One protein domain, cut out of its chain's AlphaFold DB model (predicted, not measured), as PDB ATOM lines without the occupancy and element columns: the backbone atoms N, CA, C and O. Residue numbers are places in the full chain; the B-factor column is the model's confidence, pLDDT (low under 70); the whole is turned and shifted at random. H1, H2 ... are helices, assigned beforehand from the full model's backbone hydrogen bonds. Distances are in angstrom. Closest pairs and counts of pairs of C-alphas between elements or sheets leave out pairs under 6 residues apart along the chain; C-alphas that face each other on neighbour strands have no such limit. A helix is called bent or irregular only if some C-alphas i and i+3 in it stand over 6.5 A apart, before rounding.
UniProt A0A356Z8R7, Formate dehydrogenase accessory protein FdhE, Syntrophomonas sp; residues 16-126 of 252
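This is residues 16 to 126 of the 252 residues of the protein "Formate dehydrogenase accessory protein FdhE" of Syntrophomonas sp (UniProt A0A356Z8R7). Two long helices, H1 and H4, pack with the shorter H2 in a triangular core, and H3 packs across H2, away from H1. Residues 16 to 22 of H1 stick out. The printed part has 111 residues, 81 of them in four named helices, H1 to H4 in order along the chain, with no named strand; its class is all helix, and it is compact, with a radius of gyration of the C-alphas of 14.5 A and spans of 42 by 31 by 23 A.

H1, residues 16 to 45, starts at C-alpha 16 (-4.211, -43.432, 60.995) and spans 40.8 A; it is irregular, C-alphas 37 and 40 being 7.7 A apart, with a 59 degree kink near residue 38. H2 is residues 62 to 75, 19.7 A; H3, 82 to 93, 16.6 A; H4, 101 to 125, 35.5 A, ending at C-alpha 125 (2.152, -42.993, 20.453).

H2 is the hub. H1, with residues 27 to 34 alone, touches H2 in a helical hairpin, closest C-alphas Leu 27 and Leu 72, 6.3 A, only just steep at 37 degrees. H1 touches H4, closest C-alphas Val 31 and Gly 113, 5.8 A, 43 degrees, the same way. H2 touches H3, closest C-alphas Ile 66 and Leu 85, 6.4 A, and H4, Trp 69 and Ala 110, 5.1 A. H3 is apart from H1 and H4. Every O i to N i+4 pair is within hydrogen-bond range in H2 and H3, 24 of 26 in H1, 19 of 21 in H4.

The printed part has no cut; the link H1 to H2 is long. C-alphas 16 and 50, the farthest apart, are 45.0 A apart. No printed residue is under pLDDT 70.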
ATOM      1  N   ILE A  16      -4.305 -44.691  61.766       80.50
ATOM      2  CA  ILE A  16      -4.211 -43.432  60.995       80.50
ATOM      3  C   ILE A  16      -3.986 -43.729  59.509       80.50
ATOM      4  O   ILE A  16      -4.562 -43.065  58.641       80.50
ATOM      5  N   LEU A  17      -3.176 -44.748  59.212       82.81
ATOM      6  CA  LEU A  17      -2.867 -45.152  57.845       82.81
ATOM      7  C   LEU A  17      -4.121 -45.649  57.117       82.81
ATOM      8  O   LEU A  17      -4.368 -45.250  55.982       82.81
ATOM      9  N   GLU A  18      -4.958 -46.436  57.797       86.25
ATOM     10  CA  GLU A  18      -6.222 -46.917  57.234       86.25
ATOM     11  C   GLU A  18      -7.179 -45.760  56.904       86.25
ATOM     12  O   GLU A  18      -7.732 -45.696  55.808       86.25
ATOM     13  N   GLN A  19      -7.338 -44.788  57.808       86.38
ATOM     14  CA  GLN A  19      -8.184 -43.615  57.549       86.38
ATOM     15  C   GLN A  19      -7.662 -42.781  56.372       86.38
ATOM     16  O   GLN A  19      -8.442 -42.354  55.513       86.38
ATOM     17  N   THR A  20      -6.342 -42.591  56.303       88.12
ATOM     18  CA  THR A  20      -5.674 -41.908  55.189       88.12
ATOM     19  C   THR A  20      -5.913 -42.644  53.872       88.12
ATOM     20  O   THR A  20      -6.271 -42.012  52.877       88.12
ATOM     21  N   PHE A  21      -5.809 -43.976  53.870       91.69
ATOM     22  CA  PHE A  21      -6.065 -44.796  52.689       91.69
ATOM     23  C   PHE A  21      -7.508 -44.679  52.201       91.69
ATOM     24  O   PHE A  21      -7.742 -44.511  51.004       91.69
ATOM     25  N   GLN A  22      -8.489 -44.704  53.108       92.19
ATOM     26  CA  GLN A  22      -9.893 -44.545  52.722       92.19
ATOM     27  C   GLN A  22     -10.165 -43.163  52.114       92.19
ATOM     28  O   GLN A  22     -10.855 -43.068  51.097       92.19
ATOM     29  N   LYS A  23      -9.581 -42.093  52.674       91.56
ATOM     30  CA  LYS A  23      -9.681 -40.740  52.101       91.56
ATOM     31  C   LYS A  23      -9.044 -40.668  50.710       91.56
ATOM     32  O   LYS A  23      -9.678 -40.162  49.785       91.56
ATOM     33  N   TYR A  24      -7.837 -41.211  50.552       94.38
ATOM     34  CA  TYR A  24      -7.151 -41.302  49.261       94.38
ATOM     35  C   TYR A  24      -8.008 -42.041  48.227       94.38
ATOM     36  O   TYR A  24      -8.249 -41.531  47.134       94.38
ATOM     37  N   ARG A  25      -8.544 -43.209  48.594       95.62
ATOM     38  CA  ARG A  25      -9.348 -44.050  47.707       95.62
ATOM     39  C   ARG A  25     -10.609 -43.343  47.213       95.62
ATOM     40  O   ARG A  25     -10.932 -43.462  46.036       95.62
ATOM     41  N   LEU A  26     -11.301 -42.607  48.083       96.19
ATOM     42  CA  LEU A  26     -12.485 -41.830  47.701       96.19
ATOM     43  C   LEU A  26     -12.145 -40.759  46.660       96.19
ATOM     44  O   LEU A  26     -12.838 -40.640  45.652       96.19
ATOM     45  N   LEU A  27     -11.060 -40.009  46.872       96.81
ATOM     46  CA  LEU A  27     -10.605 -39.002  45.911       96.81
ATOM     47  C   LEU A  27     -10.154 -39.654  44.596       96.81
ATOM     48  O   LEU A  27     -10.521 -39.185  43.521       96.81
ATOM     49  N   LYS A  28      -9.417 -40.771  44.665       97.19
ATOM     50  CA  LYS A  28      -8.935 -41.506  43.485       97.19
ATOM     51  C   LYS A  28     -10.086 -42.031  42.629       97.19
ATOM     52  O   LYS A  28     -10.017 -41.935  41.412       97.19
ATOM     53  N   GLN A  29     -11.165 -42.513  43.247       97.69
ATOM     54  CA  GLN A  29     -12.365 -42.948  42.526       97.69
ATOM     55  C   GLN A  29     -13.015 -41.816  41.721       97.69
ATOM     56  O   GLN A  29     -13.485 -42.056  40.611       97.69
ATOM     57  N   GLU A  30     -13.032 -40.589  42.250       98.50
ATOM     58  CA  GLU A  30     -13.543 -39.435  41.500       98.50
ATOM     59  C   GLU A  30     -12.601 -39.042  40.354       98.50
ATOM     60  O   GLU A  30     -13.078 -38.725  39.265       98.50
ATOM     61  N   VAL A  31     -11.278 -39.145  40.548       98.12
ATOM     62  CA  VAL A  31     -10.299 -38.983  39.457       98.12
ATOM     63  C   VAL A  31     -10.540 -40.015  38.350       98.12
ATOM     64  O   VAL A  31     -10.651 -39.637  37.185       98.12
ATOM     65  N   ASP A  32     -10.689 -41.296  38.696       97.12
ATOM     66  CA  ASP A  32     -10.924 -42.378  37.730       97.12
ATOM     67  C   ASP A  32     -12.217 -42.158  36.941       97.12
ATOM     68  O   ASP A  32     -12.262 -42.327  35.721       97.12
ATOM     69  N   LYS A  33     -13.282 -41.744  37.634       98.38
ATOM     70  CA  LYS A  33     -14.565 -41.417  37.014       98.38
ATOM     71  C   LYS A  33     -14.434 -40.233  36.055       98.38
ATOM     72  O   LYS A  33     -14.908 -40.309  34.924       98.38
ATOM     73  N   TRP A  34     -13.762 -39.160  36.470       98.31
ATOM     74  CA  TRP A  34     -13.511 -38.011  35.602       98.31
ATOM     75  C   TRP A  34     -12.704 -38.404  34.360       98.31
ATOM     76  O   TRP A  34     -13.054 -38.000  33.251       98.31
ATOM     77  N   GLN A  35     -11.675 -39.243  34.513       97.12
ATOM     78  CA  GLN A  35     -10.904 -39.761  33.383       97.12
ATOM     79  C   GLN A  35     -11.799 -40.564  32.433       97.12
ATOM     80  O   GLN A  35     -11.770 -40.322  31.231       97.12
ATOM     81  N   GLN A  36     -12.657 -41.454  32.937       96.88
ATOM     82  CA  GLN A  36     -13.607 -42.201  32.099       96.88
ATOM     83  C   GLN A  36     -14.546 -41.279  31.303       96.88
ATOM     84  O   GLN A  36     -14.840 -41.561  30.142       96.88
ATOM     85  N   GLU A  37     -14.987 -40.169  31.897       97.62
ATOM     86  CA  GLU A  37     -15.884 -39.198  31.257       97.62
ATOM     87  C   GLU A  37     -15.177 -38.287  30.241       97.62
ATOM     88  O   GLU A  37     -15.747 -37.951  29.201       97.62
ATOM     89  N   ARG A  38     -13.954 -37.834  30.546       96.00
ATOM     90  CA  ARG A  38     -13.294 -36.726  29.832       96.00
ATOM     91  C   ARG A  38     -12.125 -37.145  28.948       96.00
ATOM     92  O   ARG A  38     -11.754 -36.388  28.050       96.00
ATOM     93  N   LYS A  39     -11.552 -38.332  29.153       92.94
ATOM     94  CA  LYS A  39     -10.322 -38.783  28.480       92.94
ATOM     95  C   LYS A  39     -10.396 -38.694  26.963       92.94
ATOM     96  O   LYS A  39      -9.489 -38.140  26.359       92.94
ATOM     97  N   THR A  40     -11.471 -39.180  26.340       94.38
ATOM     98  CA  THR A  40     -11.603 -39.159  24.871       94.38
ATOM     99  C   THR A  40     -11.533 -37.739  24.308       94.38
ATOM    100  O   THR A  40     -10.910 -37.516  23.275       94.38
ATOM    101  N   TYR A  41     -12.141 -36.767  24.991       95.38
ATOM    102  CA  TYR A  41     -12.088 -35.366  24.576       95.38
ATOM    103  C   TYR A  41     -10.659 -34.812  24.664       95.38
ATOM    104  O   TYR A  41     -10.152 -34.246  23.693       95.38
ATOM    105  N   TRP A  42      -9.986 -35.022  25.799       93.81
ATOM    106  CA  TRP A  42      -8.640 -34.491  26.013       93.81
ATOM    107  C   TRP A  42      -7.586 -35.181  25.145       93.81
ATOM    108  O   TRP A  42      -6.752 -34.487  24.575       93.81
ATOM    109  N   LEU A  43      -7.670 -36.497  24.931       90.25
ATOM    110  CA  LEU A  43      -6.789 -37.211  23.997       90.25
ATOM    111  C   LEU A  43      -6.878 -36.673  22.561       90.25
ATOM    112  O   LEU A  43      -5.887 -36.709  21.841       90.25
ATOM    113  N   ASN A  44      -8.034 -36.153  22.141       90.31
ATOM    114  CA  ASN A  44      -8.201 -35.558  20.812       90.31
ATOM    115  C   ASN A  44      -7.753 -34.089  20.734       90.31
ATOM    116  O   ASN A  44      -7.631 -33.550  19.637       90.31
ATOM    117  N   THR A  45      -7.557 -33.433  21.879       91.12
ATOM    118  CA  THR A  45      -7.255 -31.994  21.961       91.12
ATOM    119  C   THR A  45      -5.787 -31.732  22.287       91.12
ATOM    120  O   THR A  45      -5.203 -30.760  21.812       91.12
ATOM    121  N   LEU A  46      -5.185 -32.595  23.107       90.31
ATOM    122  CA  LEU A  46      -3.787 -32.501  23.503       90.31
ATOM    123  C   LEU A  46      -2.860 -32.821  22.333       90.31
ATOM    124  O   LEU A  46      -3.165 -33.650  21.477       90.31
ATOM    125  N   ASN A  47      -1.690 -32.190  22.332       90.81
ATOM    126  CA  ASN A  47      -0.613 -32.482  21.398       90.81
ATOM    127  C   ASN A  47       0.678 -32.692  22.182       90.81
ATOM    128  O   ASN A  47       0.953 -31.960  23.128       90.81
ATOM    129  N   LEU A  48       1.447 -33.699  21.774       91.69
ATOM    130  CA  LEU A  48       2.793 -33.908  22.292       91.69
ATOM    131  C   LEU A  48       3.759 -33.050  21.475       91.69
ATOM    132  O   LEU A  48       3.591 -32.946  20.259       91.69
ATOM    133  N   ALA A  49       4.752 -32.465  22.135       92.12
ATOM    134  CA  ALA A  49       5.877 -31.810  21.485       92.12
ATOM    135  C   ALA A  49       6.713 -32.813  20.667       92.12
ATOM    136  O   ALA A  49       6.582 -34.028  20.816       92.12
ATOM    137  N   ASP A  50       7.611 -32.308  19.823       89.31
ATOM    138  CA  ASP A  50       8.501 -33.165  19.027       89.31
ATOM    139  C   ASP A  50       9.631 -33.787  19.866       89.31
ATOM    140  O   ASP A  50      10.170 -34.833  19.509       89.31
ATOM    141  N   ASN A  51       9.992 -33.155  20.991       89.12
ATOM    142  CA  ASN A  51      11.096 -33.568  21.859       89.12
ATOM    143  C   ASN A  51      10.656 -33.620  23.334       89.12
ATOM    144  O   ASN A  51       9.778 -32.845  23.719       89.12
ATOM    145  N   PRO A  52      11.281 -34.475  24.170       89.69
ATOM    146  CA  PRO A  52      11.060 -34.477  25.612       89.69
ATOM    147  C   PRO A  52      11.422 -33.129  26.273       89.69
ATOM    148  O   PRO A  52      12.418 -32.519  25.874       89.69
ATOM    149  N   PRO A  53      10.708 -32.702  27.333       93.00
ATOM    150  CA  PRO A  53       9.454 -33.275  27.829       93.00
ATOM    151  C   PRO A  53       8.295 -33.094  26.831       93.00
ATOM    152  O   PRO A  53       8.031 -31.988  26.370       93.00
ATOM    153  N   TYR A  54       7.593 -34.183  26.508       93.06
ATOM    154  CA  TYR A  54       6.565 -34.197  25.462       93.06
ATOM    155  C   TYR A  54       5.306 -33.403  25.812       93.06
ATOM    156  O   TYR A  54       4.631 -32.911  24.911       93.06
ATOM    157  N   LEU A  55       4.957 -33.308  27.093       93.88
ATOM    158  CA  LEU A  55       3.846 -32.500  27.581       93.88
ATOM    159  C   LEU A  55       4.083 -32.128  29.057       93.88
ATOM    160  O   LEU A  55       3.600 -32.834  29.947       93.88
ATOM    161  N   PRO A  56       4.859 -31.059  29.321       92.88
ATOM    162  CA  PRO A  56       5.159 -30.575  30.666       92.88
ATOM    163  C   PRO A  56       3.913 -30.320  31.511       92.88
ATOM    164  O   PRO A  56       2.873 -29.933  30.983       92.88
ATOM    165  N   ILE A  57       4.042 -30.420  32.840       89.75
ATOM    166  CA  ILE A  57       2.952 -30.080  33.775       89.75
ATOM    167  C   ILE A  57       2.355 -28.699  33.491       89.75
ATOM    168  O   ILE A  57       1.137 -28.528  33.523       89.75
ATOM    169  N   LEU A  58       3.210 -27.711  33.232       89.50
ATOM    170  CA  LEU A  58       2.791 -26.324  33.029       89.50
ATOM    171  C   LEU A  58       2.003 -26.121  31.726       89.50
ATOM    172  O   LEU A  58       1.260 -25.147  31.621       89.50
ATOM    173  N   ASP A  59       2.127 -27.055  30.785       92.69
ATOM    174  CA  ASP A  59       1.436 -27.040  29.495       92.69
ATOM    175  C   ASP A  59       0.157 -27.897  29.512       92.69
ATOM    176  O   ASP A  59      -0.574 -27.964  28.518       92.69
ATOM    177  N   LEU A  60      -0.152 -28.547  30.642       92.69
ATOM    178  CA  LEU A  60      -1.420 -29.244  30.818       92.69
ATOM    179  C   LEU A  60      -2.591 -28.243  30.798       92.69
ATOM    180  O   LEU A  60      -2.484 -27.122  31.300       92.69
ATOM    181  N   PRO A  61      -3.753 -28.644  30.257       94.00
ATOM    182  CA  PRO A  61      -4.904 -27.764  30.130       94.00
ATOM    183  C   PRO A  61      -5.445 -27.398  31.513       94.00
ATOM    184  O   PRO A  61      -6.066 -28.220  32.191       94.00
ATOM    185  N   SER A  62      -5.261 -26.137  31.904       94.06
ATOM    186  CA  SER A  62      -5.719 -25.614  33.197       94.06
ATOM    187  C   SER A  62      -7.220 -25.807  33.408       94.06
ATOM    188  O   SER A  62      -7.640 -26.110  34.518       94.06
ATOM    189  N   GLU A  63      -8.026 -25.726  32.347       95.25
ATOM    190  CA  GLU A  63      -9.467 -26.002  32.391       95.25
ATOM    191  C   GLU A  63      -9.777 -27.430  32.870       95.25
ATOM    192  O   GLU A  63     -10.684 -27.630  33.674       95.25
ATOM    193  N   ALA A  64      -8.994 -28.423  32.430       96.12
ATOM    194  CA  ALA A  64      -9.143 -29.808  32.872       96.12
ATOM    195  C   ALA A  64      -8.779 -29.957  34.354       96.12
ATOM    196  O   ALA A  64      -9.490 -30.624  35.108       96.12
ATOM    197  N   ILE A  65      -7.680 -29.309  34.759       96.62
ATOM    198  CA  ILE A  65      -7.170 -29.335  36.133       96.62
ATOM    199  C   ILE A  65      -8.186 -28.683  37.068       96.62
ATOM    200  O   ILE A  65      -8.550 -29.281  38.076       96.62
ATOM    201  N   ILE A  66      -8.682 -27.493  36.726       97.12
ATOM    202  CA  ILE A  66      -9.659 -26.747  37.526       97.12
ATOM    203  C   ILE A  66     -10.984 -27.510  37.614       97.12
ATOM    204  O   ILE A  66     -11.525 -27.626  38.711       97.12
ATOM    205  N   GLU A  67     -11.482 -28.089  36.513       97.56
ATOM    206  CA  GLU A  67     -12.709 -28.899  36.541       97.56
ATOM    207  C   GLU A  67     -12.568 -30.086  37.505       97.56
ATOM    208  O   GLU A  67     -13.427 -30.301  38.366       97.56
ATOM    209  N   LEU A  68     -11.492 -30.866  37.373       98.31
ATOM    210  CA  LEU A  68     -11.264 -32.022  38.237       98.31
ATOM    211  C   LEU A  68     -11.036 -31.591  39.691       98.31
ATOM    212  O   LEU A  68     -11.604 -32.173  40.615       98.31
ATOM    213  N   TRP A  69     -10.267 -30.528  39.914       98.00
ATOM    214  CA  TRP A  69     -10.021 -29.997  41.248       98.00
ATOM    215  C   TRP A  69     -11.315 -29.537  41.928       98.00
ATOM    216  O   TRP A  69     -11.538 -29.861  43.096       98.00
ATOM    217  N   GLN A  70     -12.225 -28.892  41.190       97.94
ATOM    218  CA  GLN A  70     -13.540 -28.494  41.693       97.94
ATOM    219  C   GLN A  70     -14.399 -29.699  42.099       97.94
ATOM    220  O   GLN A  70     -15.057 -29.669  43.144       97.94
ATOM    221  N   ARG A  71     -14.366 -30.792  41.326       98.00
ATOM    222  CA  ARG A  71     -15.055 -32.045  41.686       98.00
ATOM    223  C   ARG A  71     -14.499 -32.644  42.975       98.00
ATOM    224  O   ARG A  71     -15.272 -33.012  43.859       98.00
ATOM    225  N   LEU A  72     -13.174 -32.675  43.123       98.19
ATOM    226  CA  LEU A  72     -12.521 -33.167  44.339       98.19
ATOM    227  C   LEU A  72     -12.833 -32.287  45.558       98.19
ATOM    228  O   LEU A  72     -13.064 -32.812  46.647       98.19
ATOM    229  N   ASN A  73     -12.886 -30.962  45.391       97.50
ATOM    230  CA  ASN A  73     -13.298 -30.032  46.448       97.50
ATOM    231  C   ASN A  73     -14.758 -30.259  46.855       97.50
ATOM    232  O   ASN A  73     -15.051 -30.378  48.045       97.50
ATOM    233  N   THR A  74     -15.650 -30.431  45.878       96.81
ATOM    234  CA  THR A  74     -17.068 -30.740  46.115       96.81
ATOM    235  C   THR A  74     -17.228 -32.051  46.887       96.81
ATOM    236  O   THR A  74     -17.974 -32.108  47.865       96.81
ATOM    237  N   LEU A  75     -16.482 -33.096  46.512       96.62
ATOM    238  CA  LEU A  75     -16.471 -34.377  47.227       96.62
ATOM    239  C   LEU A  75     -15.978 -34.224  48.675       96.62
ATOM    240  O   LEU A  75     -16.519 -34.846  49.590       96.62
ATOM    241  N   ALA A  76     -14.993 -33.352  48.894       95.25
ATOM    242  CA  ALA A  76     -14.497 -32.988  50.217       95.25
ATOM    243  C   ALA A  76     -15.388 -31.977  50.965       95.25
ATOM    244  O   ALA A  76     -15.034 -31.577  52.074       95.25
ATOM    245  N   LYS A  77     -16.543 -31.592  50.400       96.19
ATOM    246  CA  LYS A  77     -17.487 -30.606  50.958       96.19
ATOM    247  C   LYS A  77     -16.851 -29.232  51.201       96.19
ATOM    248  O   LYS A  77     -17.202 -28.543  52.155       96.19
ATOM    249  N   VAL A  78     -15.903 -28.854  50.346       96.06
ATOM    250  CA  VAL A  78     -15.265 -27.536  50.340       96.06
ATOM    251  C   VAL A  78     -15.885 -26.713  49.219       96.06
ATOM    252  O   VAL A  78     -15.744 -27.053  48.045       96.06
ATOM    253  N   GLU A  79     -16.575 -25.637  49.587       94.19
ATOM    254  CA  GLU A  79     -17.133 -24.675  48.638       94.19
ATOM    255  C   GLU A  79     -16.059 -23.657  48.252       94.19
ATOM    256  O   GLU A  79     -15.521 -22.948  49.100       94.19
ATOM    257  N   ILE A  80     -15.733 -23.608  46.963       94.62
ATOM    258  CA  ILE A  80     -14.781 -22.668  46.372       94.62
ATOM    259  C   ILE A  80     -15.236 -22.354  44.950       94.62
ATOM    260  O   ILE A  80     -15.802 -23.214  44.270       94.62
ATOM    261  N   SER A  81     -15.058 -21.110  44.516       94.88
ATOM    262  CA  SER A  81     -15.439 -20.687  43.169       94.88
ATOM    263  C   SER A  81     -14.360 -21.024  42.137       94.88
ATOM    264  O   SER A  81     -13.163 -20.966  42.424       94.88
ATOM    265  N   ASP A  82     -14.770 -21.257  40.889       93.75
ATOM    266  CA  ASP A  82     -13.848 -21.423  39.757       93.75
ATOM    267  C   ASP A  82     -12.861 -20.249  39.629       93.75
ATOM    268  O   ASP A  82     -11.696 -20.449  39.288       93.75
ATOM    269  N   SER A  83     -13.297 -19.017  39.923       94.50
ATOM    270  CA  SER A  83     -12.421 -17.838  39.923       94.50
ATOM    271  C   SER A  83     -11.308 -17.927  40.965       94.50
ATOM    272  O   SER A  83     -10.175 -17.550  40.679       94.50
ATOM    273  N   GLU A  84     -11.600 -18.446  42.158       95.38
ATOM    274  CA  GLU A  84     -10.593 -18.625  43.207       95.38
ATOM    275  C   GLU A  84      -9.609 -19.739  42.848       95.38
ATOM    276  O   GLU A  84      -8.402 -19.557  43.018       95.38
ATOM    277  N   LEU A  85     -10.089 -20.848  42.270       95.50
ATOM    278  CA  LEU A  85      -9.215 -21.918  41.778       95.50
ATOM    279  C   LEU A  85      -8.268 -21.428  40.679       95.50
ATOM    280  O   LEU A  85      -7.085 -21.765  40.698       95.50
ATOM    281  N   ARG A  86      -8.748 -20.583  39.757       95.12
ATOM    282  CA  ARG A  86      -7.904 -19.952  38.726       95.12
ATOM    283  C   ARG A  86      -6.803 -19.094  39.337       95.12
ATOM    284  O   ARG A  86      -5.650 -19.217  38.938       95.12
ATOM    285  N   ILE A  87      -7.135 -18.282  40.340       94.62
ATOM    286  CA  ILE A  87      -6.144 -17.465  41.054       94.62
ATOM    287  C   ILE A  87      -5.108 -18.361  41.743       94.62
ATOM    288  O   ILE A  87      -3.912 -18.076  41.690       94.62
ATOM    289  N   MET A  88      -5.538 -19.447  42.391       94.56
ATOM    290  CA  MET A  88      -4.614 -20.386  43.030       94.56
ATOM    291  C   MET A  88      -3.711 -21.097  42.012       94.56
ATOM    292  O   MET A  88      -2.516 -21.232  42.263       94.56
ATOM    293  N   TRP A  89      -4.246 -21.487  40.853       92.81
ATOM    294  CA  TRP A  89      -3.470 -22.052  39.748       92.81
ATOM    295  C   TRP A  89      -2.409 -21.072  39.224       92.81
ATOM    296  O   TRP A  89      -1.241 -21.435  39.085       92.81
ATOM    297  N   GLU A  90      -2.770 -19.805  39.006       92.38
ATOM    298  CA  GLU A  90      -1.817 -18.768  38.583       92.38
ATOM    299  C   GLU A  90      -0.690 -18.555  39.601       92.38
ATOM    300  O   GLU A  90       0.459 -18.319  39.222       92.38
ATOM    301  N   LYS A  91      -1.006 -18.640  40.896       92.62
ATOM    302  CA  LYS A  91      -0.014 -18.555  41.973       92.62
ATOM    303  C   LYS A  91       0.897 -19.778  42.015       92.62
ATOM    304  O   LYS A  91       2.107 -19.616  42.158       92.62
ATOM    305  N   PHE A  92       0.350 -20.975  41.809       90.75
ATOM    306  CA  PHE A  92       1.138 -22.199  41.675       90.75
ATOM    307  C   PHE A  92       2.156 -22.095  40.530       90.75
ATOM    308  O   PHE A  92       3.334 -22.364  40.749       90.75
ATOM    309  N   ILE A  93       1.749 -21.608  39.349       89.50
ATOM    310  CA  ILE A  93       2.668 -21.382  38.216       89.50
ATOM    311  C   ILE A  93       3.805 -20.419  38.598       89.50
ATOM    312  O   ILE A  93       4.947 -20.589  38.176       89.50
ATOM    313  N   LYS A  94       3.519 -19.421  39.440       91.62
ATOM    314  CA  LYS A  94       4.512 -18.468  39.964       91.62
ATOM    315  C   LYS A  94       5.339 -19.017  41.133       91.62
ATOM    316  O   LYS A  94       6.111 -18.266  41.723       91.62
ATOM    317  N   SER A  95       5.217 -20.308  41.455       88.50
ATOM    318  CA  SER A  95       5.880 -20.959  42.594       88.50
ATOM    319  C   SER A  95       5.525 -20.339  43.956       88.50
ATOM    320  O   SER A  95       6.312 -20.389  44.902       88.50
ATOM    321  N   GLU A  96       4.329 -19.760  44.078       88.88
ATOM    322  CA  GLU A  96       3.802 -19.226  45.333       88.88
ATOM    323  C   GLU A  96       2.937 -20.286  46.028       88.88
ATOM    324  O   GLU A  96       1.880 -20.674  45.525       88.88
ATOM    325  N   ASN A  97       3.353 -20.744  47.213       78.25
ATOM    326  CA  ASN A  97       2.547 -21.682  47.992       78.25
ATOM    327  C   ASN A  97       1.466 -20.944  48.796       78.25
ATOM    328  O   ASN A  97       1.768 -20.246  49.765       78.25
ATOM    329  N   VAL A  98       0.205 -21.121  48.397       84.69
ATOM    330  CA  VAL A  98      -0.968 -20.501  49.041       84.69
ATOM    331  C   VAL A  98      -2.013 -21.501  49.531       84.69
ATOM    332  O   VAL A  98      -3.061 -21.088  50.028       84.69
ATOM    333  N   MET A  99      -1.763 -22.799  49.372       90.81
ATOM    334  CA  MET A  99      -2.716 -23.856  49.703       90.81
ATOM    335  C   MET A  99      -2.343 -24.514  51.030       90.81
ATOM    336  O   MET A  99      -1.172 -24.783  51.296       90.81
ATOM    337  N   ASP A 100      -3.342 -24.826  51.856       92.31
ATOM    338  CA  ASP A 100      -3.137 -25.746  52.975       92.31
ATOM    339  C   ASP A 100      -2.891 -27.186  52.472       92.31
ATOM    340  O   ASP A 100      -2.966 -27.474  51.272       92.31
ATOM    341  N   ALA A 101      -2.566 -28.107  53.381       89.50
ATOM    342  CA  ALA A 101      -2.227 -29.486  53.024       89.50
ATOM    343  C   ALA A 101      -3.390 -30.243  52.351       89.50
ATOM    344  O   ALA A 101      -3.180 -31.011  51.409       89.50
ATOM    345  N   ASP A 102      -4.622 -30.012  52.802       91.75
ATOM    346  CA  ASP A 102      -5.808 -30.691  52.281       91.75
ATOM    347  C   ASP A 102      -6.164 -30.191  50.876       91.75
ATOM    348  O   ASP A 102      -6.477 -30.986  49.984       91.75
ATOM    349  N   MET A 103      -6.085 -28.877  50.665       94.25
ATOM    350  CA  MET A 103      -6.263 -28.239  49.368       94.25
ATOM    351  C   MET A 103      -5.168 -28.664  48.390       94.25
ATOM    352  O   MET A 103      -5.477 -29.062  47.266       94.25
ATOM    353  N   SER A 104      -3.912 -28.678  48.845       93.44
ATOM    354  CA  SER A 104      -2.767 -29.143  48.056       93.44
ATOM    355  C   SER A 104      -2.936 -30.596  47.629       93.44
ATOM    356  O   SER A 104      -2.671 -30.925  46.479       93.44
ATOM    357  N   THR A 105      -3.439 -31.465  48.510       93.25
ATOM    358  CA  THR A 105      -3.686 -32.877  48.177       93.25
ATOM    359  C   THR A 105      -4.682 -33.007  47.027       93.25
ATOM    360  O   THR A 105      -4.416 -33.701  46.051       93.25
ATOM    361  N   ARG A 106      -5.825 -32.311  47.100       96.62
ATOM    362  CA  ARG A 106      -6.840 -32.358  46.034       96.62
ATOM    363  C   ARG A 106      -6.334 -31.743  44.734       96.62
ATOM    364  O   ARG A 106      -6.609 -32.288  43.671       96.62
ATOM    365  N   PHE A 107      -5.571 -30.657  44.821       96.25
ATOM    366  CA  PHE A 107      -4.916 -30.050  43.668       96.25
ATOM    367  C   PHE A 107      -3.940 -31.024  42.991       96.25
ATOM    368  O   PHE A 107      -4.049 -31.256  41.791       96.25
ATOM    369  N   GLN A 108      -3.043 -31.654  43.755       94.88
ATOM    370  CA  GLN A 108      -2.075 -32.622  43.228       94.88
ATOM    371  C   GLN A 108      -2.766 -33.854  42.629       94.88
ATOM    372  O   GLN A 108      -2.380 -34.319  41.563       94.88
ATOM    373  N   MET A 109      -3.846 -34.350  43.242       97.00
ATOM    374  CA  MET A 109      -4.635 -35.443  42.658       97.00
ATOM    375  C   MET A 109      -5.322 -35.042  41.348       97.00
ATOM    376  O   MET A 109      -5.400 -35.862  40.432       97.00
ATOM    377  N   ALA A 110      -5.793 -33.795  41.232       97.62
ATOM    378  CA  ALA A 110      -6.318 -33.280  39.972       97.62
ATOM    379  C   ALA A 110      -5.220 -33.179  38.907       97.62
ATOM    380  O   ALA A 110      -5.416 -33.618  37.774       97.62
ATOM    381  N   LEU A 111      -4.052 -32.662  39.287       96.56
ATOM    382  CA  LEU A 111      -2.897 -32.533  38.407       96.56
ATOM    383  C   LEU A 111      -2.440 -33.896  37.875       96.56
ATOM    384  O   LEU A 111      -2.378 -34.071  36.659       96.56
ATOM    385  N   ASN A 112      -2.243 -34.881  38.759       96.25
ATOM    386  CA  ASN A 112      -1.917 -36.263  38.392       96.25
ATOM    387  C   ASN A 112      -2.998 -36.870  37.485       96.25
ATOM    388  O   ASN A 112      -2.697 -37.520  36.487       96.25
ATOM    389  N   GLY A 113      -4.277 -36.629  37.796       96.88
ATOM    390  CA  GLY A 113      -5.403 -37.124  37.004       96.88
ATOM    391  C   GLY A 113      -5.379 -36.642  35.551       96.88
ATOM    392  O   GLY A 113      -5.637 -37.429  34.636       96.88
ATOM    393  N   VAL A 114      -5.031 -35.373  35.330       96.94
ATOM    394  CA  VAL A 114      -4.867 -34.792  33.989       96.94
ATOM    395  C   VAL A 114      -3.558 -35.260  33.345       96.94
ATOM    396  O   VAL A 114      -3.559 -35.645  32.176       96.94
ATOM    397  N   ALA A 115      -2.458 -35.289  34.099       96.62
ATOM    398  CA  ALA A 115      -1.151 -35.728  33.619       96.62
ATOM    399  C   ALA A 115      -1.156 -37.197  33.162       96.62
ATOM    400  O   ALA A 115      -0.506 -37.531  32.175       96.62
ATOM    401  N   HIS A 116      -1.940 -38.071  33.795       95.75
ATOM    402  CA  HIS A 116      -2.113 -39.460  33.357       95.75
ATOM    403  C   HIS A 116      -2.645 -39.541  31.918       95.75
ATOM    404  O   HIS A 116      -2.190 -40.377  31.142       95.75
ATOM    405  N   ILE A 117      -3.553 -38.645  31.505       94.31
ATOM    406  CA  ILE A 117      -4.037 -38.613  30.113       94.31
ATOM    407  C   ILE A 117      -2.868 -38.350  29.150       94.31
ATOM    408  O   ILE A 117      -2.790 -38.981  28.094       94.31
ATOM    409  N   ALA A 118      -1.935 -37.468  29.523       93.00
ATOM    410  CA  ALA A 118      -0.715 -37.213  28.757       93.00
ATOM    411  C   ALA A 118       0.210 -38.440  28.713       93.00
ATOM    412  O   ALA A 118       0.694 -38.800  27.638       93.00
ATOM    413  N   GLY A 119       0.421 -39.102  29.855       94.56
ATOM    414  CA  GLY A 119       1.214 -40.332  29.946       94.56
ATOM    415  C   GLY A 119       0.649 -41.457  29.082       94.56
ATOM    416  O   GLY A 119       1.380 -42.101  28.330       94.56
ATOM    417  N   GLU A 120      -0.670 -41.637  29.091       93.38
ATOM    418  CA  GLU A 120      -1.330 -42.619  28.240       93.38
ATOM    419  C   GLU A 120      -1.221 -42.255  26.754       93.38
ATOM    420  O   GLU A 120      -0.933 -43.121  25.927       93.38
ATOM    421  N   MET A 121      -1.396 -40.978  26.400       93.19
ATOM    422  CA  MET A 121      -1.211 -40.513  25.023       93.19
ATOM    423  C   MET A 121       0.206 -40.812  24.518       93.19
ATOM    424  O   MET A 121       0.386 -41.297  23.399       93.19
ATOM    425  N   ALA A 122       1.211 -40.536  25.349       93.56
ATOM    426  CA  ALA A 122       2.614 -40.813  25.074       93.56
ATOM    427  C   ALA A 122       2.879 -42.316  24.904       93.56
ATOM    428  O   ALA A 122       3.542 -42.716  23.944       93.56
ATOM    429  N   TYR A 123       2.300 -43.150  25.772       92.12
ATOM    430  CA  TYR A 123       2.379 -44.606  25.669       92.12
ATOM    431  C   TYR A 123       1.762 -45.121  24.361       92.12
ATOM    432  O   TYR A 123       2.401 -45.878  23.632       92.12
ATOM    433  N   GLN A 124       0.556 -44.661  24.012       92.00
ATOM    434  CA  GLN A 124      -0.136 -45.052  22.777       92.00
ATOM    435  C   GLN A 124       0.634 -44.640  21.516       92.00
ATOM    436  O   GLN A 124       0.634 -45.368  20.524       92.00
ATOM    437  N   LYS A 125       1.303 -43.481  21.549       91.25
ATOM    438  CA  LYS A 125       2.152 -42.993  20.453       91.25
ATOM    439  C   LYS A 125       3.541 -43.639  20.420       91.25
ATOM    440  O   LYS A 125       4.256 -43.441  19.442       91.25
ATOM    441  N   GLY A 126       3.917 -44.403  21.447       91.06
ATOM    442  CA  GLY A 126       5.215 -45.069  21.531       91.06
ATOM    443  C   GLY A 126       6.386 -44.089  21.570       91.06
ATOM    444  O   GLY A 126       7.410 -44.347  20.936       91.06
TER     445      GLY A 126